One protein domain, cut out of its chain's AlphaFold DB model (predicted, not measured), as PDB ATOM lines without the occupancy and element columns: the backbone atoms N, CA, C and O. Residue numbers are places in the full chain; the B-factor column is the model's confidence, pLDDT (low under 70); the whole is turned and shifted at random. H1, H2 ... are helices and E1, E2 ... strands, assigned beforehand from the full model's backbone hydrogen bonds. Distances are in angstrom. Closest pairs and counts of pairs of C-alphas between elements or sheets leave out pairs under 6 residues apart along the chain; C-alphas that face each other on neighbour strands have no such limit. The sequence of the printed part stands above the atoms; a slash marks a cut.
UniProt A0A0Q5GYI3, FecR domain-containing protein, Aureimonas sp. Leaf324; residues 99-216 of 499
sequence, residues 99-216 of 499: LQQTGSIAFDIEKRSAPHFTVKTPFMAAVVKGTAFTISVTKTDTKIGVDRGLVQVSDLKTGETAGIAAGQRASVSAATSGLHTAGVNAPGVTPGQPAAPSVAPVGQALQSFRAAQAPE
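Overview. This is residues 99 to 216 of the 499 residues of the protein "FecR domain-containing protein" of Aureimonas sp. Leaf324 (UniProt A0A0Q5GYI3). Two antiparallel sheets lie face to face as a well-formed sandwich, five strands E1, E4, E5, E8, E9 on one side and four strands E2, E3, E6, E7 on the other, with strands nearly in line. A long stretch, residues 183 to 205, runs past the E7 and E9 edges and across one end of the sandwich to a short helix, H1, set off beyond that end. The printed part has 118 residues, with nine named strands followed by one named helix, and is mostly strand. It is compact, with a radius of gyration of the C-alphas of 13.3 A, and only just elongated, spanning 36 by 24 by 23 A.

Along the chain. Start in the larger sheet, with E1, residues 99 to 108; find C-alpha 99 at (-32.477, -18.570, 12.584). E1 bends by 130 degrees at residue 102. Next across the sheet come E4, residues 132 to 137, 17.0 A long, and E5, residues 141 to 148, 22.4 A from first to last C-alpha. Then come E8, residues 169 to 173, and E9, residues 180 to 182. In the other sheet look for E2, residues 117 to 120; E3, residues 124 to 128; E6, residues 150 to 155, 16.5 A long; and E7, residues 161 to 165. H1, residues 206 to 213, ends at C-alpha 213, (-23.096, -11.205, 0.282).

Arrangement. In the larger, twisted sheet, E1 and E9 are the edge strands. Look at E1 and E4, antiparallel at 166 degrees, where N 105 and O 135 are 2.9 A apart. The hairpin E4 and E5 has N 136 and O 143 at 2.8 A. E5 and E8 have N 144 and O 170 at 2.9 A, and the hairpin E8 and E9 has N 171 and O 180 at 2.8 A. In the other sheet, the hairpin E2 and E3 has N 119 and O 126 at 2.8 A, E3 and E6 have N 127 and O 152 at 2.8 A, and the hairpin E6 and E7 has N 164 and O 151 at 2.8 A. Between the sheets, the closest C-alphas of E5 and E7 are those of Val 146 and Ala 165, 6.1 A apart. The parts that face each other are 8.8 A apart centre to centre. H1 is not on either sheet, and its O i to N i+4 pairs are all within hydrogen-bond range.

Size, cuts and confidence. The two C-alphas farthest apart, those of Glu 110 and Glu 216, are 38.7 A from each other. The printed part has no cut. The link E9 to H1, 23 residues, is long. Only residue 216 is under 70 in pLDDT; the mean of the printed part is 94.8.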
ATOM      1  N   LEU A  99     -33.642 -18.439  13.456       97.75
ATOM      2  CA  LEU A  99     -32.477 -18.570  12.584       97.75
ATOM      3  C   LEU A  99     -32.365 -20.022  12.108       97.75
ATOM      4  O   LEU A  99     -32.099 -20.901  12.923       97.75
ATOM      5  N   GLN A 100     -32.526 -20.287  10.811       98.50
ATOM      6  CA  GLN A 100     -32.366 -21.623  10.215       98.50
ATOM      7  C   GLN A 100     -31.083 -21.682   9.377       98.50
ATOM      8  O   GLN A 100     -30.966 -20.987   8.369       98.50
ATOM      9  N   GLN A 101     -30.126 -22.530   9.766       97.00
ATOM     10  CA  GLN A 101     -28.831 -22.668   9.077       97.00
ATOM     11  C   GLN A 101     -28.852 -23.694   7.936       97.00
ATOM     12  O   GLN A 101     -28.137 -23.537   6.949       97.00
ATOM     13  N   THR A 102     -29.621 -24.777   8.085       98.12
ATOM     14  CA  THR A 102     -29.678 -25.899   7.129       98.12
ATOM     15  C   THR A 102     -30.921 -26.759   7.369       98.12
ATOM     16  O   THR A 102     -31.549 -26.672   8.429       98.12
ATOM     17  N   GLY A 103     -31.237 -27.631   6.412       98.12
ATOM     18  CA  GLY A 103     -32.284 -28.647   6.504       98.12
ATOM     19  C   GLY A 103     -33.666 -28.094   6.180       98.12
ATOM     20  O   GLY A 103     -33.782 -27.054   5.537       98.12
ATOM     21  N   SER A 104     -34.716 -28.800   6.588       98.38
ATOM     22  CA  SER A 104     -36.099 -28.494   6.213       98.38
ATOM     23  C   SER A 104     -36.975 -28.377   7.454       98.38
ATOM     24  O   SER A 104     -37.020 -29.304   8.262       98.38
ATOM     25  N   ILE A 105     -37.660 -27.247   7.617       98.75
ATOM     26  CA  ILE A 105     -38.541 -26.978   8.757       98.75
ATOM     27  C   ILE A 105     -39.916 -26.596   8.220       98.75
ATOM     28  O   ILE A 105     -40.042 -25.671   7.415       98.75
ATOM     29  N   ALA A 106     -40.935 -27.325   8.668       98.75
ATOM     30  CA  ALA A 106     -42.332 -26.978   8.454       98.75
ATOM     31  C   ALA A 106     -42.839 -26.171   9.653       98.75
ATOM     32  O   ALA A 106     -42.647 -26.569  10.805       98.75
ATOM     33  N   PHE A 107     -43.485 -25.049   9.376       98.56
ATOM     34  CA  PHE A 107     -44.028 -24.119  10.352       98.56
ATOM     35  C   PHE A 107     -45.549 -24.086  10.208       98.56
ATOM     36  O   PHE A 107     -46.050 -23.959   9.089       98.56
ATOM     37  N   ASP A 108     -46.274 -24.150  11.322       98.06
ATOM     38  CA  ASP A 108     -47.683 -23.755  11.383       98.06
ATOM     39  C   ASP A 108     -47.824 -22.671  12.454       98.06
ATOM     40  O   ASP A 108     -47.624 -22.922  13.645       98.06
ATOM     41  N   ILE A 109     -48.044 -21.438  12.003       96.81
ATOM     42  CA  ILE A 109     -47.943 -20.225  12.819       96.81
ATOM     43  C   ILE A 109     -49.331 -19.628  13.027       96.81
ATOM     44  O   ILE A 109     -50.090 -19.456  12.066       96.81
ATOM     45  N   GLU A 110     -49.638 -19.274  14.275       94.81
ATOM     46  CA  GLU A 110     -50.909 -18.665  14.664       94.81
ATOM     47  C   GLU A 110     -51.211 -17.399  13.851       94.81
ATOM     48  O   GLU A 110     -50.326 -16.593  13.583       94.81
ATOM     49  N   LYS A 111     -52.481 -17.172  13.498       94.31
ATOM     50  CA  LYS A 111     -52.892 -15.935  12.829       94.31
ATOM     51  C   LYS A 111     -53.062 -14.773  13.805       94.31
ATOM     52  O   LYS A 111     -53.960 -14.793  14.641       94.31
ATOM     53  N   ARG A 112     -52.271 -13.712  13.618       92.25
ATOM     54  CA  ARG A 112     -52.371 -12.430  14.336       92.25
ATOM     55  C   ARG A 112     -52.587 -11.260  13.366       92.25
ATOM     56  O   ARG A 112     -52.402 -11.376  12.155       92.25
ATOM     57  N   SER A 113     -53.018 -10.112  13.891       89.81
ATOM     58  CA  SER A 113     -53.298  -8.899  13.100       89.81
ATOM     59  C   SER A 113     -52.031  -8.234  12.536       89.81
ATOM     60  O   SER A 113     -52.048  -7.690  11.428       89.81
ATOM     61  N   ALA A 114     -50.919  -8.318  13.269       91.19
ATOM     62  CA  ALA A 114     -49.616  -7.762  12.911       91.19
ATOM     63  C   ALA A 114     -48.557  -8.866  12.689       91.19
ATOM     64  O   ALA A 114     -48.705  -9.966  13.227       91.19
ATOM     65  N   PRO A 115     -47.472  -8.599  11.931       92.62
ATOM     66  CA  PRO A 115     -46.366  -9.544  11.788       92.62
ATOM     67  C   PRO A 115     -45.679  -9.803  13.130       92.62
ATOM     68  O   PRO A 115     -45.209  -8.873  13.790       92.62
ATOM     69  N   HIS A 116     -45.619 -11.076  13.515       92.94
ATOM     70  CA  HIS A 116     -45.201 -11.531  14.847       92.94
ATOM     71  C   HIS A 116     -44.200 -12.694  14.800       92.94
ATOM     72  O   HIS A 116     -43.736 -13.144  15.845       92.94
ATOM     73  N   PHE A 117     -43.867 -13.185  13.607       95.56
ATOM     74  CA  PHE A 117     -42.945 -14.294  13.426       95.56
ATOM     75  C   PHE A 117     -42.087 -14.046  12.179       95.56
ATOM     76  O   PHE A 117     -42.601 -13.647  11.129       95.56
ATOM     77  N   THR A 118     -40.783 -14.268  12.311       96.81
ATOM     78  CA  THR A 118     -39.787 -14.076  11.252       96.81
ATOM     79  C   THR A 118     -38.884 -15.301  11.189       96.81
ATOM     80  O   THR A 118     -38.361 -15.724  12.216       96.81
ATOM     81  N   VAL A 119     -38.636 -15.842   9.997       98.06
ATOM     82  CA  VAL A 119     -37.554 -16.811   9.771       98.06
ATOM     83  C   VAL A 119     -36.446 -16.126   8.986       98.06
ATOM     84  O   VAL A 119     -36.708 -15.514   7.951       98.06
ATOM     85  N   LYS A 120     -35.206 -16.233   9.459       98.12
ATOM     86  CA  LYS A 120     -34.009 -15.827   8.719       98.12
ATOM     87  C   LYS A 120     -33.204 -17.066   8.357       98.12
ATOM     88  O   LYS A 120     -32.913 -17.903   9.211       98.12
ATOM     89  N   THR A 121     -32.819 -17.159   7.095       98.31
ATOM     90  CA  THR A 121     -31.856 -18.135   6.581       98.31
ATOM     91  C   THR A 121     -30.595 -17.391   6.122       98.31
ATOM     92  O   THR A 121     -30.537 -16.162   6.238       98.31
ATOM     93  N   PRO A 122     -29.561 -18.073   5.598       97.62
ATOM     94  CA  PRO A 122     -28.394 -17.384   5.057       97.62
ATOM     95  C   PRO A 122     -28.690 -16.516   3.825       97.62
ATOM     96  O   PRO A 122     -27.961 -15.567   3.565       97.62
ATOM     97  N   PHE A 123     -29.747 -16.827   3.068       97.00
ATOM     98  CA  PHE A 123     -30.035 -16.191   1.774       97.00
ATOM     99  C   PHE A 123     -31.363 -15.422   1.754       97.00
ATOM    100  O   PHE A 123     -31.562 -14.572   0.895       97.00
ATOM    101  N   MET A 124     -32.278 -15.713   2.682       97.81
ATOM    102  CA  MET A 124     -33.648 -15.203   2.649       97.81
ATOM    103  C   MET A 124     -34.136 -14.807   4.046       97.81
ATOM    104  O   MET A 124     -33.849 -15.487   5.033       97.81
ATOM    105  N   ALA A 125     -34.945 -13.752   4.122       97.81
ATOM    106  CA  ALA A 125     -35.815 -13.490   5.268       97.81
ATOM    107  C   ALA A 125     -37.285 -13.717   4.884       97.81
ATOM    108  O   ALA A 125     -37.712 -13.333   3.797       97.81
ATOM    109  N   ALA A 126     -38.059 -14.325   5.782       97.88
ATOM    110  CA  ALA A 126     -39.488 -14.574   5.631       97.88
ATOM    111  C   ALA A 126     -40.246 -13.992   6.833       97.88
ATOM    112  O   ALA A 126     -39.984 -14.371   7.974       97.88
ATOM    113  N   VAL A 127     -41.184 -13.079   6.586       97.00
ATOM    114  CA  VAL A 127     -41.991 -12.387   7.603       97.00
ATOM    115  C   VAL A 127     -43.443 -12.840   7.484       97.00
ATOM    116  O   VAL A 127     -44.024 -12.792   6.394       97.00
ATOM    117  N   VAL A 128     -44.046 -13.267   8.600       95.12
ATOM    118  CA  VAL A 128     -45.399 -13.847   8.602       95.12
ATOM    119  C   VAL A 128     -46.327 -13.260   9.669       95.12
ATOM    120  O   VAL A 128     -45.912 -12.778  10.728       95.12
ATOM    121  N   LYS A 129     -47.626 -13.314   9.350       88.75
ATOM    122  CA  LYS A 129     -48.756 -12.943  10.221       88.75
ATOM    123  C   LYS A 129     -49.598 -14.151  10.672       88.75
ATOM    124  O   LYS A 129     -50.633 -13.953  11.295       88.75
ATOM    125  N   GLY A 130     -49.220 -15.364  10.263       85.88
ATOM    126  CA  GLY A 130     -49.990 -16.594  10.451       85.88
ATOM    127  C   GLY A 130     -50.171 -17.364   9.155       85.88
ATOM    128  O   GLY A 130     -50.902 -16.936   8.257       85.88
ATOM    129  N   THR A 131     -49.462 -18.480   9.052       94.75
ATOM    130  CA  THR A 131     -49.227 -19.214   7.805       94.75
ATOM    131  C   THR A 131     -48.795 -20.641   8.109       94.75
ATOM    132  O   THR A 131     -48.050 -20.849   9.066       94.75
ATOM    133  N   ALA A 132     -49.166 -21.585   7.240       97.75
ATOM    134  CA  ALA A 132     -48.511 -22.890   7.171       97.75
ATOM    135  C   ALA A 132     -47.570 -22.896   5.961       97.75
ATOM    136  O   ALA A 132     -47.995 -22.551   4.854       97.75
ATOM    137  N   PHE A 133     -46.292 -23.196   6.181       98.31
ATOM    138  CA  PHE A 133     -45.252 -23.117   5.154       98.31
ATOM    139  C   PHE A 133     -44.040 -23.976   5.519       98.31
ATOM    140  O   PHE A 133     -43.778 -24.246   6.690       98.31
ATOM    141  N   THR A 134     -43.258 -24.367   4.516       98.69
ATOM    142  CA  THR A 134     -42.029 -25.150   4.695       98.69
ATOM    143  C   THR A 134     -40.837 -24.416   4.095       98.69
ATOM    144  O   THR A 134     -40.867 -24.055   2.918       98.69
ATOM    145  N   ILE A 135     -39.768 -24.238   4.879       98.69
ATOM    146  CA  ILE A 135     -38.489 -23.671   4.426       98.69
ATOM    147  C   ILE A 135     -37.425 -24.764   4.399       98.69
ATOM    148  O   ILE A 135     -37.165 -25.426   5.404       98.69
ATOM    149  N   SER A 136     -36.778 -24.925   3.245       98.62
ATOM    150  CA  SER A 136     -35.655 -25.839   3.026       98.62
ATOM    151  C   SER A 136     -34.393 -25.059   2.657       98.62
ATOM    152  O   SER A 136     -34.387 -24.314   1.677       98.62
ATOM    153  N   VAL A 137     -33.328 -25.244   3.435       98.50
ATOM    154  CA  VAL A 137     -32.044 -24.542   3.315       98.50
ATOM    155  C   VAL A 137     -30.938 -25.546   2.995       98.50
ATOM    156  O   VAL A 137     -30.771 -26.548   3.696       98.50
ATOM    157  N   THR A 138     -30.172 -25.266   1.943       97.06
ATOM    158  CA  THR A 138     -28.940 -25.980   1.579       97.06
ATOM    159  C   THR A 138     -27.724 -25.082   1.858       97.06
ATOM    160  O   THR A 138     -27.854 -23.977   2.379       97.06
ATOM    161  N   LYS A 139     -26.517 -25.527   1.484       94.50
ATOM    162  CA  LYS A 139     -25.311 -24.680   1.533       94.50
ATOM    163  C   LYS A 139     -25.361 -23.480   0.579       94.50
ATOM    164  O   LYS A 139     -24.596 -22.542   0.768       94.50
ATOM    165  N   THR A 140     -26.199 -23.544  -0.451       94.62
ATOM    166  CA  THR A 140     -26.211 -22.627  -1.600       94.62
ATOM    167  C   THR A 140     -27.568 -21.990  -1.850       94.62
ATOM    168  O   THR A 140     -27.631 -21.012  -2.577       94.62
ATOM    169  N   ASP A 141     -28.650 -22.520  -1.282       96.44
ATOM    170  CA  ASP A 141     -30.013 -22.156  -1.657       96.44
ATOM    171  C   ASP A 141     -30.922 -22.067  -0.431       96.44
ATOM    172  O   ASP A 141     -30.792 -22.823   0.536       96.44
ATOM    173  N   THR A 142     -31.923 -21.197  -0.504       98.38
ATOM    174  CA  THR A 142     -33.117 -21.277   0.342       98.38
ATOM    175  C   THR A 142     -34.344 -21.386  -0.540       98.38
ATOM    176  O   THR A 142     -34.507 -20.618  -1.485       98.38
ATOM    177  N   LYS A 143     -35.216 -22.342  -0.221       98.50
ATOM    178  CA  LYS A 143     -36.491 -22.573  -0.901       98.50
ATOM    179  C   LYS A 143     -37.614 -22.541   0.122       98.50
ATOM    180  O   LYS A 143     -37.490 -23.142   1.187       98.50
ATOM    181  N   ILE A 144     -38.715 -21.892  -0.225       98.50
ATOM    182  CA  ILE A 144     -39.931 -21.831   0.581       98.50
ATOM    183  C   ILE A 144     -41.133 -22.247  -0.264       98.50
ATOM    184  O   ILE A 144     -41.262 -21.837  -1.418       98.50
ATOM    185  N   GLY A 145     -42.007 -23.067   0.312       98.19
ATOM    186  CA  GLY A 145     -43.346 -23.340  -0.205       98.19
ATOM    187  C   GLY A 145     -44.383 -22.977   0.850       98.19
ATOM    188  O   GLY A 145     -44.145 -23.210   2.035       98.19
ATOM    189  N   VAL A 146     -45.499 -22.386   0.428       97.88
ATOM    190  CA  VAL A 146     -46.573 -21.953   1.331       97.88
ATOM    191  C   VAL A 146     -47.800 -22.824   1.101       97.88
ATOM    192  O   VAL A 146     -48.321 -22.898  -0.009       97.88
ATOM    193  N   ASP A 147     -48.273 -23.463   2.162       97.25
ATOM    194  CA  ASP A 147     -49.453 -24.331   2.148       97.25
ATOM    195  C   ASP A 147     -50.720 -23.535   2.500       97.25
ATOM    196  O   ASP A 147     -51.802 -23.798   1.975       97.25
ATOM    197  N   ARG A 148     -50.591 -22.517   3.366       95.50
ATOM    198  CA  ARG A 148     -51.704 -21.678   3.836       95.50
ATOM    199  C   ARG A 148     -51.257 -20.257   4.173       95.50
ATOM    200  O   ARG A 148     -50.299 -20.067   4.917       95.50
ATOM    201  N   GLY A 149     -52.042 -19.273   3.733       94.25
ATOM    202  CA  GLY A 149     -51.859 -17.853   4.052       94.25
ATOM    203  C   GLY A 149     -50.938 -17.122   3.069       94.25
ATOM    204  O   GLY A 149     -50.915 -17.462   1.888       94.25
ATOM    205  N   LEU A 150     -50.235 -16.095   3.558       94.94
ATOM    206  CA  LEU A 150     -49.335 -15.233   2.785       94.94
ATOM    207  C   LEU A 150     -48.048 -14.971   3.581       94.94
ATOM    208  O   LEU A 150     -48.107 -14.441   4.693       94.94
ATOM    209  N   VAL A 151     -46.900 -15.310   2.994       97.12
ATOM    210  CA  VAL A 151     -45.559 -15.030   3.532       97.12
ATOM    211  C   VAL A 151     -44.929 -13.906   2.717       97.12
ATOM    212  O   VAL A 151     -44.868 -14.011   1.494       97.12
ATOM    213  N   GLN A 152     -44.413 -12.857   3.359       97.56
ATOM    214  CA  GLN A 152     -43.539 -11.904   2.670       97.56
ATOM    215  C   GLN A 152     -42.106 -12.431   2.731       97.56
ATOM    216  O   GLN A 152     -41.578 -12.634   3.824       97.56
ATOM    217  N   VAL A 153     -41.483 -12.655   1.578       97.81
ATOM    218  CA  VAL A 153     -40.098 -13.135   1.471       97.81
ATOM    219  C   VAL A 153     -39.205 -12.047   0.886       97.81
ATOM    220  O   VAL A 153     -39.679 -11.208   0.119       97.81
ATOM    221  N   SER A 154     -37.924 -12.069   1.242       97.62
ATOM    222  CA  SER A 154     -36.902 -11.151   0.741       97.62
ATOM    223  C   SER A 154     -35.589 -11.888   0.489       97.62
ATOM    224  O   SER A 154     -35.146 -12.636   1.364       97.62
ATOM    225  N   ASP A 155     -34.979 -11.678  -0.680       97.62
ATOM    226  CA  ASP A 155     -33.570 -12.003  -0.931       97.62
ATOM    227  C   ASP A 155     -32.685 -10.987  -0.199       97.62
ATOM    228  O   ASP A 155     -32.791  -9.778  -0.407       97.62
ATOM    229  N   LEU A 156     -31.792 -11.485   0.654       95.50
ATOM    230  CA  LEU A 156     -30.883 -10.653   1.437       95.50
ATOM    231  C   LEU A 156     -29.824  -9.956   0.566       95.50
ATOM    232  O   LEU A 156     -29.387  -8.858   0.912       95.50
ATOM    233  N   LYS A 157     -29.429 -10.562  -0.563       94.00
ATOM    234  CA  LYS A 157     -28.364 -10.050  -1.438       94.00
ATOM    235  C   LYS A 157     -28.847  -8.911  -2.334       94.00
ATOM    236  O   LYS A 157     -28.208  -7.862  -2.390       94.00
ATOM    237  N   THR A 158     -29.954  -9.113  -3.049       94.88
ATOM    238  CA  THR A 158     -30.515  -8.102  -3.966       94.88
ATOM    239  C   THR A 158     -31.499  -7.149  -3.292       94.88
ATOM    240  O   THR A 158     -31.753  -6.068  -3.816       94.88
ATOM    241  N   GLY A 159     -32.054  -7.523  -2.135       95.81
ATOM    242  CA  GLY A 159     -33.150  -6.797  -1.495       95.81
ATOM    243  C   GLY A 159     -34.521  -7.065  -2.117       95.81
ATOM    244  O   GLY A 159     -35.516  -6.562  -1.600       95.81
ATOM    245  N   GLU A 160     -34.605  -7.844  -3.201       97.88
ATOM    246  CA  GLU A 160     -35.863  -8.179  -3.873       97.88
ATOM    247  C   GLU A 160     -36.857  -8.863  -2.929       97.88
ATOM    248  O   GLU A 160     -36.479  -9.672  -2.080       97.88
ATOM    249  N   THR A 161     -38.144  -8.552  -3.087       97.94
ATOM    250  CA  THR A 161     -39.223  -9.051  -2.226       97.94
ATOM    251  C   THR A 161     -40.406  -9.588  -3.022       97.94
ATOM    252  O   THR A 161     -40.688  -9.127  -4.125       97.94
ATOM    253  N   ALA A 162     -41.134 -10.551  -2.452       97.75
ATOM    254  CA  ALA A 162     -42.402 -11.030  -3.005       97.75
ATOM    255  C   ALA A 162     -43.357 -11.502  -1.897       97.75
ATOM    256  O   ALA A 162     -42.933 -11.924  -0.819       97.75
ATOM    257  N   GLY A 163     -44.661 -11.455  -2.174       97.38
ATOM    258  CA  GLY A 163     -45.690 -12.077  -1.340       97.38
ATOM    259  C   GLY A 163     -46.035 -13.467  -1.869       97.38
ATOM    260  O   GLY A 163     -46.606 -13.576  -2.947       97.38
ATOM    261  N   ILE A 164     -45.701 -14.520  -1.122       97.62
ATOM    262  CA  ILE A 164     -45.912 -15.921  -1.510       97.62
ATOM    263  C   ILE A 164     -47.183 -16.444  -0.840       97.62
ATOM    264  O   ILE A 164     -47.238 -16.578   0.386       97.62
ATOM    265  N   ALA A 165     -48.214 -16.708  -1.640       96.50
ATOM    266  CA  ALA A 165     -49.502 -17.222  -1.183       96.50
ATOM    267  C   ALA A 165     -49.561 -18.763  -1.198       96.50
ATOM    268  O   ALA A 165     -48.670 -19.439  -1.711       96.50
ATOM    269  N   ALA A 166     -50.639 -19.329  -0.650       96.38
ATOM    270  CA  ALA A 166     -50.903 -20.768  -0.669       96.38
ATOM    271  C   ALA A 166     -50.767 -21.388  -2.080       96.38
ATOM    272  O   ALA A 166     -51.286 -20.857  -3.062       96.38
ATOM    273  N   GLY A 167     -50.061 -22.518  -2.178       96.88
ATOM    274  CA  GLY A 167     -49.744 -23.206  -3.436       96.88
ATOM    275  C   GLY A 167     -48.559 -22.614  -4.214       96.88
ATOM    276  O   GLY A 167     -48.109 -23.223  -5.189       96.88
ATOM    277  N   GLN A 168     -48.026 -21.466  -3.790       98.00
ATOM    278  CA  GLN A 168     -46.884 -20.801  -4.417       98.00
ATOM    279  C   GLN A 168     -45.573 -21.114  -3.687       98.00
ATOM    280  O   GLN A 168     -45.541 -21.648  -2.572       98.00
ATOM    281  N   ARG A 169     -44.462 -20.817  -4.362       98.00
ATOM    282  CA  ARG A 169     -43.101 -21.093  -3.900       98.00
ATOM    283  C   ARG A 169     -42.173 -19.943  -4.264       98.00
ATOM    284  O   ARG A 169     -42.408 -19.245  -5.248       98.00
ATOM    285  N   ALA A 170     -41.087 -19.808  -3.513       98.25
ATOM    286  CA  ALA A 170     -39.965 -18.960  -3.887       98.25
ATOM    287  C   ALA A 170     -38.622 -19.631  -3.592       98.25
ATOM    288  O   ALA A 170     -38.525 -20.538  -2.760       98.25
ATOM    289  N   SER A 171     -37.579 -19.175  -4.276       97.94
ATOM    290  CA  SER A 171     -36.210 -19.630  -4.076       97.94
ATOM    291  C   SER A 171     -35.195 -18.529  -4.337       97.94
ATOM    292  O   SER A 171     -35.333 -17.783  -5.302       97.94
ATOM    293  N   VAL A 172     -34.151 -18.506  -3.513       97.81
ATOM    294  CA  VAL A 172     -32.944 -17.681  -3.672       97.81
ATOM    295  C   VAL A 172     -31.746 -18.625  -3.705       97.81
ATOM    296  O   VAL A 172     -31.733 -19.619  -2.968       97.81
ATOM    297  N   SER A 173     -30.755 -18.328  -4.545       94.25
ATOM    298  CA  SER A 173     -29.520 -19.105  -4.671       94.25
ATOM    299  C   SER A 173     -28.287 -18.207  -4.564       94.25
ATOM    300  O   SER A 173     -28.308 -17.040  -4.932       94.25
ATOM    301  N   ALA A 174     -27.172 -18.766  -4.104       88.94
ATOM    302  CA  ALA A 174     -25.860 -18.141  -4.205       88.94
ATOM    303  C   ALA A 174     -25.343 -18.119  -5.657       88.94
ATOM    304  O   ALA A 174     -24.521 -17.269  -5.994       88.94
ATOM    305  N   ALA A 175     -25.805 -19.054  -6.498       87.75
ATOM    306  CA  ALA A 175     -25.355 -19.213  -7.883       87.75
ATOM    307  C   ALA A 175     -26.138 -18.349  -8.889       87.75
ATOM    308  O   ALA A 175     -25.591 -17.974  -9.923       87.75
ATOM    309  N   THR A 176     -27.390 -18.006  -8.575       89.81
ATOM    310  CA  THR A 176     -28.257 -17.167  -9.413       89.81
ATOM    311  C   THR A 176     -28.761 -16.002  -8.579       89.81
ATOM    312  O   THR A 176     -29.366 -16.218  -7.533       89.81
ATOM    313  N   SER A 177     -28.487 -14.774  -9.021       90.00
ATOM    314  CA  SER A 177     -28.871 -13.568  -8.286       90.00
ATOM    315  C   SER A 177     -30.370 -13.295  -8.407       90.00
ATOM    316  O   SER A 177     -30.917 -13.404  -9.504       90.00
ATOM    317  N   GLY A 178     -30.987 -12.864  -7.305       94.50
ATOM    318  CA  GLY A 178     -32.389 -12.461  -7.255       94.50
ATOM    319  C   GLY A 178     -33.330 -13.499  -6.647       94.50
ATOM    320  O   GLY A 178     -32.968 -14.634  -6.315       94.50
ATOM    321  N   LEU A 179     -34.575 -13.069  -6.488       97.75
ATOM    322  CA  LEU A 179     -35.670 -13.835  -5.924       97.75
ATOM    323  C   LEU A 179     -36.494 -14.476  -7.045       97.75
ATOM    324  O   LEU A 179     -37.200 -13.802  -7.785       97.75
ATOM    325  N   HIS A 180     -36.480 -15.804  -7.141       97.62
ATOM    326  CA  HIS A 180     -37.300 -16.518  -8.122       97.62
ATOM    327  C   HIS A 180     -38.602 -17.010  -7.491       97.62
ATOM    328  O   HIS A 180     -38.576 -17.682  -6.458       97.62
ATOM    329  N   THR A 181     -39.740 -16.723  -8.122       97.38
ATOM    330  CA  THR A 181     -41.076 -17.144  -7.675       97.38
ATOM    331  C   THR A 181     -41.678 -18.178  -8.632       97.38
ATOM    332  O   THR A 181     -41.350 -18.228  -9.817       97.38
ATOM    333  N   ALA A 182     -42.531 -19.067  -8.116       97.19
ATOM    334  CA  ALA A 182     -43.145 -20.141  -8.896       97.19
ATOM    335  C   ALA A 182     -44.498 -20.585  -8.316       97.19
ATOM    336  O   ALA A 182     -44.796 -20.371  -7.141       97.19
ATOM    337  N   GLY A 183     -45.297 -21.273  -9.134       95.00
ATOM    338  CA  GLY A 183     -46.630 -21.771  -8.781       95.00
ATOM    339  C   GLY A 183     -47.718 -21.199  -9.687       95.00
ATOM    340  O   GLY A 183     -47.429 -20.487 -10.648       95.00
ATOM    341  N   VAL A 184     -48.978 -21.520  -9.386       89.62
ATOM    342  CA  VAL A 184     -50.127 -20.935 -10.094       89.62
ATOM    343  C   VAL A 184     -50.164 -19.432  -9.810       89.62
ATOM    344  O   VAL A 184     -50.100 -19.021  -8.648       89.62
ATOM    345  N   ASN A 185     -50.248 -18.626 -10.873       91.00
ATOM    346  CA  ASN A 185     -50.178 -17.162 -10.818       91.00
ATOM    347  C   ASN A 185     -48.975 -16.674  -9.992       91.00
ATOM    348  O   ASN A 185     -49.149 -15.927  -9.029       91.00
ATOM    349  N   ALA A 186     -47.774 -17.169 -10.326       91.31
ATOM    350  CA  ALA A 186     -46.534 -16.866  -9.612       91.31
ATOM    351  C   ALA A 186     -46.403 -15.353  -9.327       91.31
ATOM    352  O   ALA A 186     -46.576 -14.545 -10.243       91.31
ATOM    353  N   PRO A 187     -46.147 -14.956  -8.068       93.56
ATOM    354  CA  PRO A 187     -46.217 -13.560  -7.664       93.56
ATOM    355  C   PRO A 187     -45.069 -12.759  -8.275       93.56
ATOM    356  O   PRO A 187     -43.936 -13.240  -8.356       93.56
ATOM    357  N   GLY A 188     -45.367 -11.521  -8.668       95.44
ATOM    358  CA  GLY A 188     -44.357 -10.568  -9.117       95.44
ATOM    359  C   GLY A 188     -43.339 -10.259  -8.019       95.44
ATOM    360  O   GLY A 188     -43.657 -10.290  -6.828       95.44
ATOM    361  N   VAL A 189     -42.117  -9.961  -8.447       97.50
ATOM    362  CA  VAL A 189     -41.010  -9.555  -7.580       97.50
ATOM    363  C   VAL A 189     -40.917  -8.032  -7.588       97.50
ATOM    364  O   VAL A 189     -40.978  -7.406  -8.646       97.50
ATOM    365  N   THR A 190     -40.768  -7.443  -6.406       97.69
ATOM    366  CA  THR A 190     -40.646  -5.997  -6.204       97.69
ATOM    367  C   THR A 190     -39.249  -5.680  -5.666       97.69
ATOM    368  O   THR A 190     -38.840  -6.316  -4.686       97.69
ATOM    369  N   PRO A 191     -38.522  -4.697  -6.230       96.25
ATOM    370  CA  PRO A 191     -37.254  -4.238  -5.674       96.25
ATOM    371  C   PRO A 191     -37.384  -3.804  -4.209       96.25
ATOM    372  O   PRO A 191     -38.405  -3.250  -3.794       96.25
ATOM    373  N   GLY A 192     -36.329  -4.023  -3.435       93.38
ATOM    374  CA  GLY A 192     -36.226  -3.604  -2.041       93.38
ATOM    375  C   GLY A 192     -34.770  -3.354  -1.663       93.38
ATOM    376  O   GLY A 192     -33.905  -3.257  -2.531       93.38
ATOM    377  N   GLN A 193     -34.489  -3.209  -0.369       91.44
ATOM    378  CA  GLN A 193     -33.149  -2.872   0.110       91.44
ATOM    379  C   GLN A 193     -32.375  -4.136   0.530       91.44
ATOM    380  O   GLN A 193     -32.886  -4.888   1.363       91.44
ATOM    381  N   PRO A 194     -31.148  -4.367   0.012       93.69
ATOM    382  CA  PRO A 194     -30.265  -5.431   0.486       93.69
ATOM    383  C   PRO A 194     -30.045  -5.386   2.000       93.69
ATOM    384  O   PRO A 194     -29.930  -4.309   2.592       93.69
ATOM    385  N   ALA A 195     -29.933  -6.556   2.624       93.38
ATOM    386  CA  ALA A 195     -29.808  -6.696   4.069       93.38
ATOM    387  C   ALA A 195     -28.683  -7.669   4.439       93.38
ATOM    388  O   ALA A 195     -28.576  -8.769   3.907       93.38
ATOM    389  N   ALA A 196     -27.846  -7.287   5.406       93.56
ATOM    390  CA  ALA A 196     -26.735  -8.129   5.833       93.56
ATOM    391  C   ALA A 196     -27.240  -9.445   6.472       93.56
ATOM    392  O   ALA A 196     -28.060  -9.398   7.397       93.56
ATOM    393  N   PRO A 197     -26.725 -10.623   6.066       94.81
ATOM    394  CA  PRO A 197     -27.158 -11.889   6.643       94.81
ATOM    395  C   PRO A 197     -26.878 -11.960   8.149       94.81
ATOM    396  O   PRO A 197     -25.830 -11.529   8.646       94.81
ATOM    397  N   SER A 198     -27.845 -12.523   8.875       95.06
ATOM    398  CA  SER A 198     -27.755 -12.843  10.311       95.06
ATOM    399  C   SER A 198     -27.372 -14.309  10.563       95.06
ATOM    400  O   SER A 198     -27.065 -14.679  11.691       95.06
ATOM    401  N   VAL A 199     -27.392 -15.142   9.518       94.94
ATOM    402  CA  VAL A 199     -27.141 -16.587   9.560       94.94
ATOM    403  C   VAL A 199     -26.106 -16.932   8.492       94.94
ATOM    404  O   VAL A 199     -26.144 -16.368   7.402       94.94
ATOM    405  N   ALA A 200     -25.187 -17.847   8.794       94.56
ATOM    406  CA  ALA A 200     -24.227 -18.381   7.829       94.56
ATOM    407  C   ALA A 200     -24.633 -19.803   7.403       94.56
ATOM    408  O   ALA A 200     -25.216 -20.527   8.218       94.56
ATOM    409  N   PRO A 201     -24.307 -20.245   6.175       94.44
ATOM    410  CA  PRO A 201     -24.411 -21.650   5.805       94.44
ATOM    411  C   PRO A 201     -23.485 -22.516   6.672       94.44
ATOM    412  O   PRO A 201     -22.413 -22.080   7.101       94.44
ATOM    413  N   VAL A 202     -23.871 -23.771   6.913       91.31
ATOM    414  CA  VAL A 202     -23.085 -24.686   7.757       91.31
ATOM    415  C   VAL A 202     -21.676 -24.893   7.193       91.31
ATOM    416  O   VAL A 202     -21.503 -25.343   6.057       91.31
ATOM    417  N   GLY A 203     -20.672 -24.611   8.028       90.38
ATOM    418  CA  GLY A 203     -19.252 -24.673   7.674       90.38
ATOM    419  C   GLY A 203     -18.658 -23.355   7.165       90.38
ATOM    420  O   GLY A 203     -17.507 -23.355   6.742       90.38
ATOM    421  N   GLN A 204     -19.402 -22.244   7.204       92.12
ATOM    422  CA  GLN A 204     -18.900 -20.904   6.877       92.12
ATOM    423  C   GLN A 204     -18.994 -19.961   8.084       92.12
ATOM    424  O   GLN A 204     -19.920 -20.046   8.889       92.12
ATOM    425  N   ALA A 205     -18.040 -19.035   8.202       93.31
ATOM    426  CA  ALA A 205     -18.075 -17.989   9.218       93.31
ATOM    427  C   ALA A 205     -19.008 -16.844   8.790       93.31
ATOM    428  O   ALA A 205     -19.002 -16.419   7.635       93.31
ATOM    429  N   LEU A 206     -19.783 -16.297   9.732       93.62
ATOM    430  CA  LEU A 206     -20.790 -15.272   9.428       93.62
ATOM    431  C   LEU A 206     -20.196 -13.992   8.826       93.62
ATOM    432  O   LEU A 206     -20.812 -13.404   7.944       93.62
ATOM    433  N   GLN A 207     -19.006 -13.570   9.263       93.75
ATOM    434  CA  GLN A 207     -18.393 -12.336   8.761       93.75
ATOM    435  C   GLN A 207     -17.863 -12.483   7.328       93.75
ATOM    436  O   GLN A 207     -18.097 -11.598   6.509       93.75
ATOM    437  N   SER A 208     -17.222 -13.608   6.981       92.75
ATOM    438  CA  SER A 208     -16.772 -13.846   5.601       92.75
ATOM    439  C   SER A 208     -17.952 -14.061   4.653       92.75
ATOM    440  O   SER A 208     -17.954 -13.525   3.547       92.75
ATOM    441  N   PHE A 209     -19.001 -14.756   5.105       93.56
ATOM    442  CA  PHE A 209     -20.246 -14.886   4.349       93.56
ATOM    443  C   PHE A 209     -20.940 -13.529   4.138       93.56
ATOM    444  O   PHE A 209     -21.352 -13.219   3.024       93.56
ATOM    445  N   ARG A 210     -21.010 -12.675   5.168       94.00
ATOM    446  CA  ARG A 210     -21.552 -11.311   5.057       94.00
ATOM    447  C   ARG A 210     -20.759 -10.444   4.082       94.00
ATOM    448  O   ARG A 210     -21.377  -9.728   3.305       94.00
ATOM    449  N   ALA A 211     -19.428 -10.526   4.088       90.31
ATOM    450  CA  ALA A 211     -18.592  -9.818   3.119       90.31
ATOM    451  C   ALA A 211     -18.860 -10.297   1.677       90.31
ATOM    452  O   ALA A 211     -19.012  -9.475   0.777       90.31
ATOM    453  N   ALA A 212     -19.009 -11.610   1.467       87.88
ATOM    454  CA  ALA A 212     -19.343 -12.187   0.162       87.88
ATOM    455  C   ALA A 212     -20.766 -11.839  -0.330       87.88
ATOM    456  O   ALA A 212     -20.989 -11.767  -1.537       87.88
ATOM    457  N   GLN A 213     -21.715 -11.612   0.586       85.69
ATOM    458  CA  GLN A 213     -23.096 -11.205   0.282       85.69
ATOM    459  C   GLN A 213     -23.308  -9.685   0.212       85.69
ATOM    460  O   GLN A 213     -24.388  -9.242  -0.172       85.69
ATOM    461  N   ALA A 214     -22.323  -8.875   0.608       83.00
ATOM    462  CA  ALA A 214     -22.446  -7.424   0.555       83.00
ATOM    463  C   ALA A 214     -22.621  -6.946  -0.903       83.00
ATOM    464  O   ALA A 214     -21.973  -7.493  -1.796       83.00
ATOM    465  N   PRO A 215     -23.458  -5.925  -1.167       74.19
ATOM    466  CA  PRO A 215     -23.587  -5.364  -2.508       74.19
ATOM    467  C   PRO A 215     -22.241  -4.803  -2.990       74.19
ATOM    468  O   PRO A 215     -21.444  -4.296  -2.200       74.19
ATOM    469  N   GLU A 216     -21.998  -4.864  -4.297       63.44
ATOM    470  CA  GLU A 216     -20.689  -4.629  -4.935       63.44
ATOM    471  C   GLU A 216     -20.063  -3.257  -4.589       63.44
ATOM    472  O   GLU A 216     -18.859  -3.138  -4.342       63.44
TER     473      GLU A 216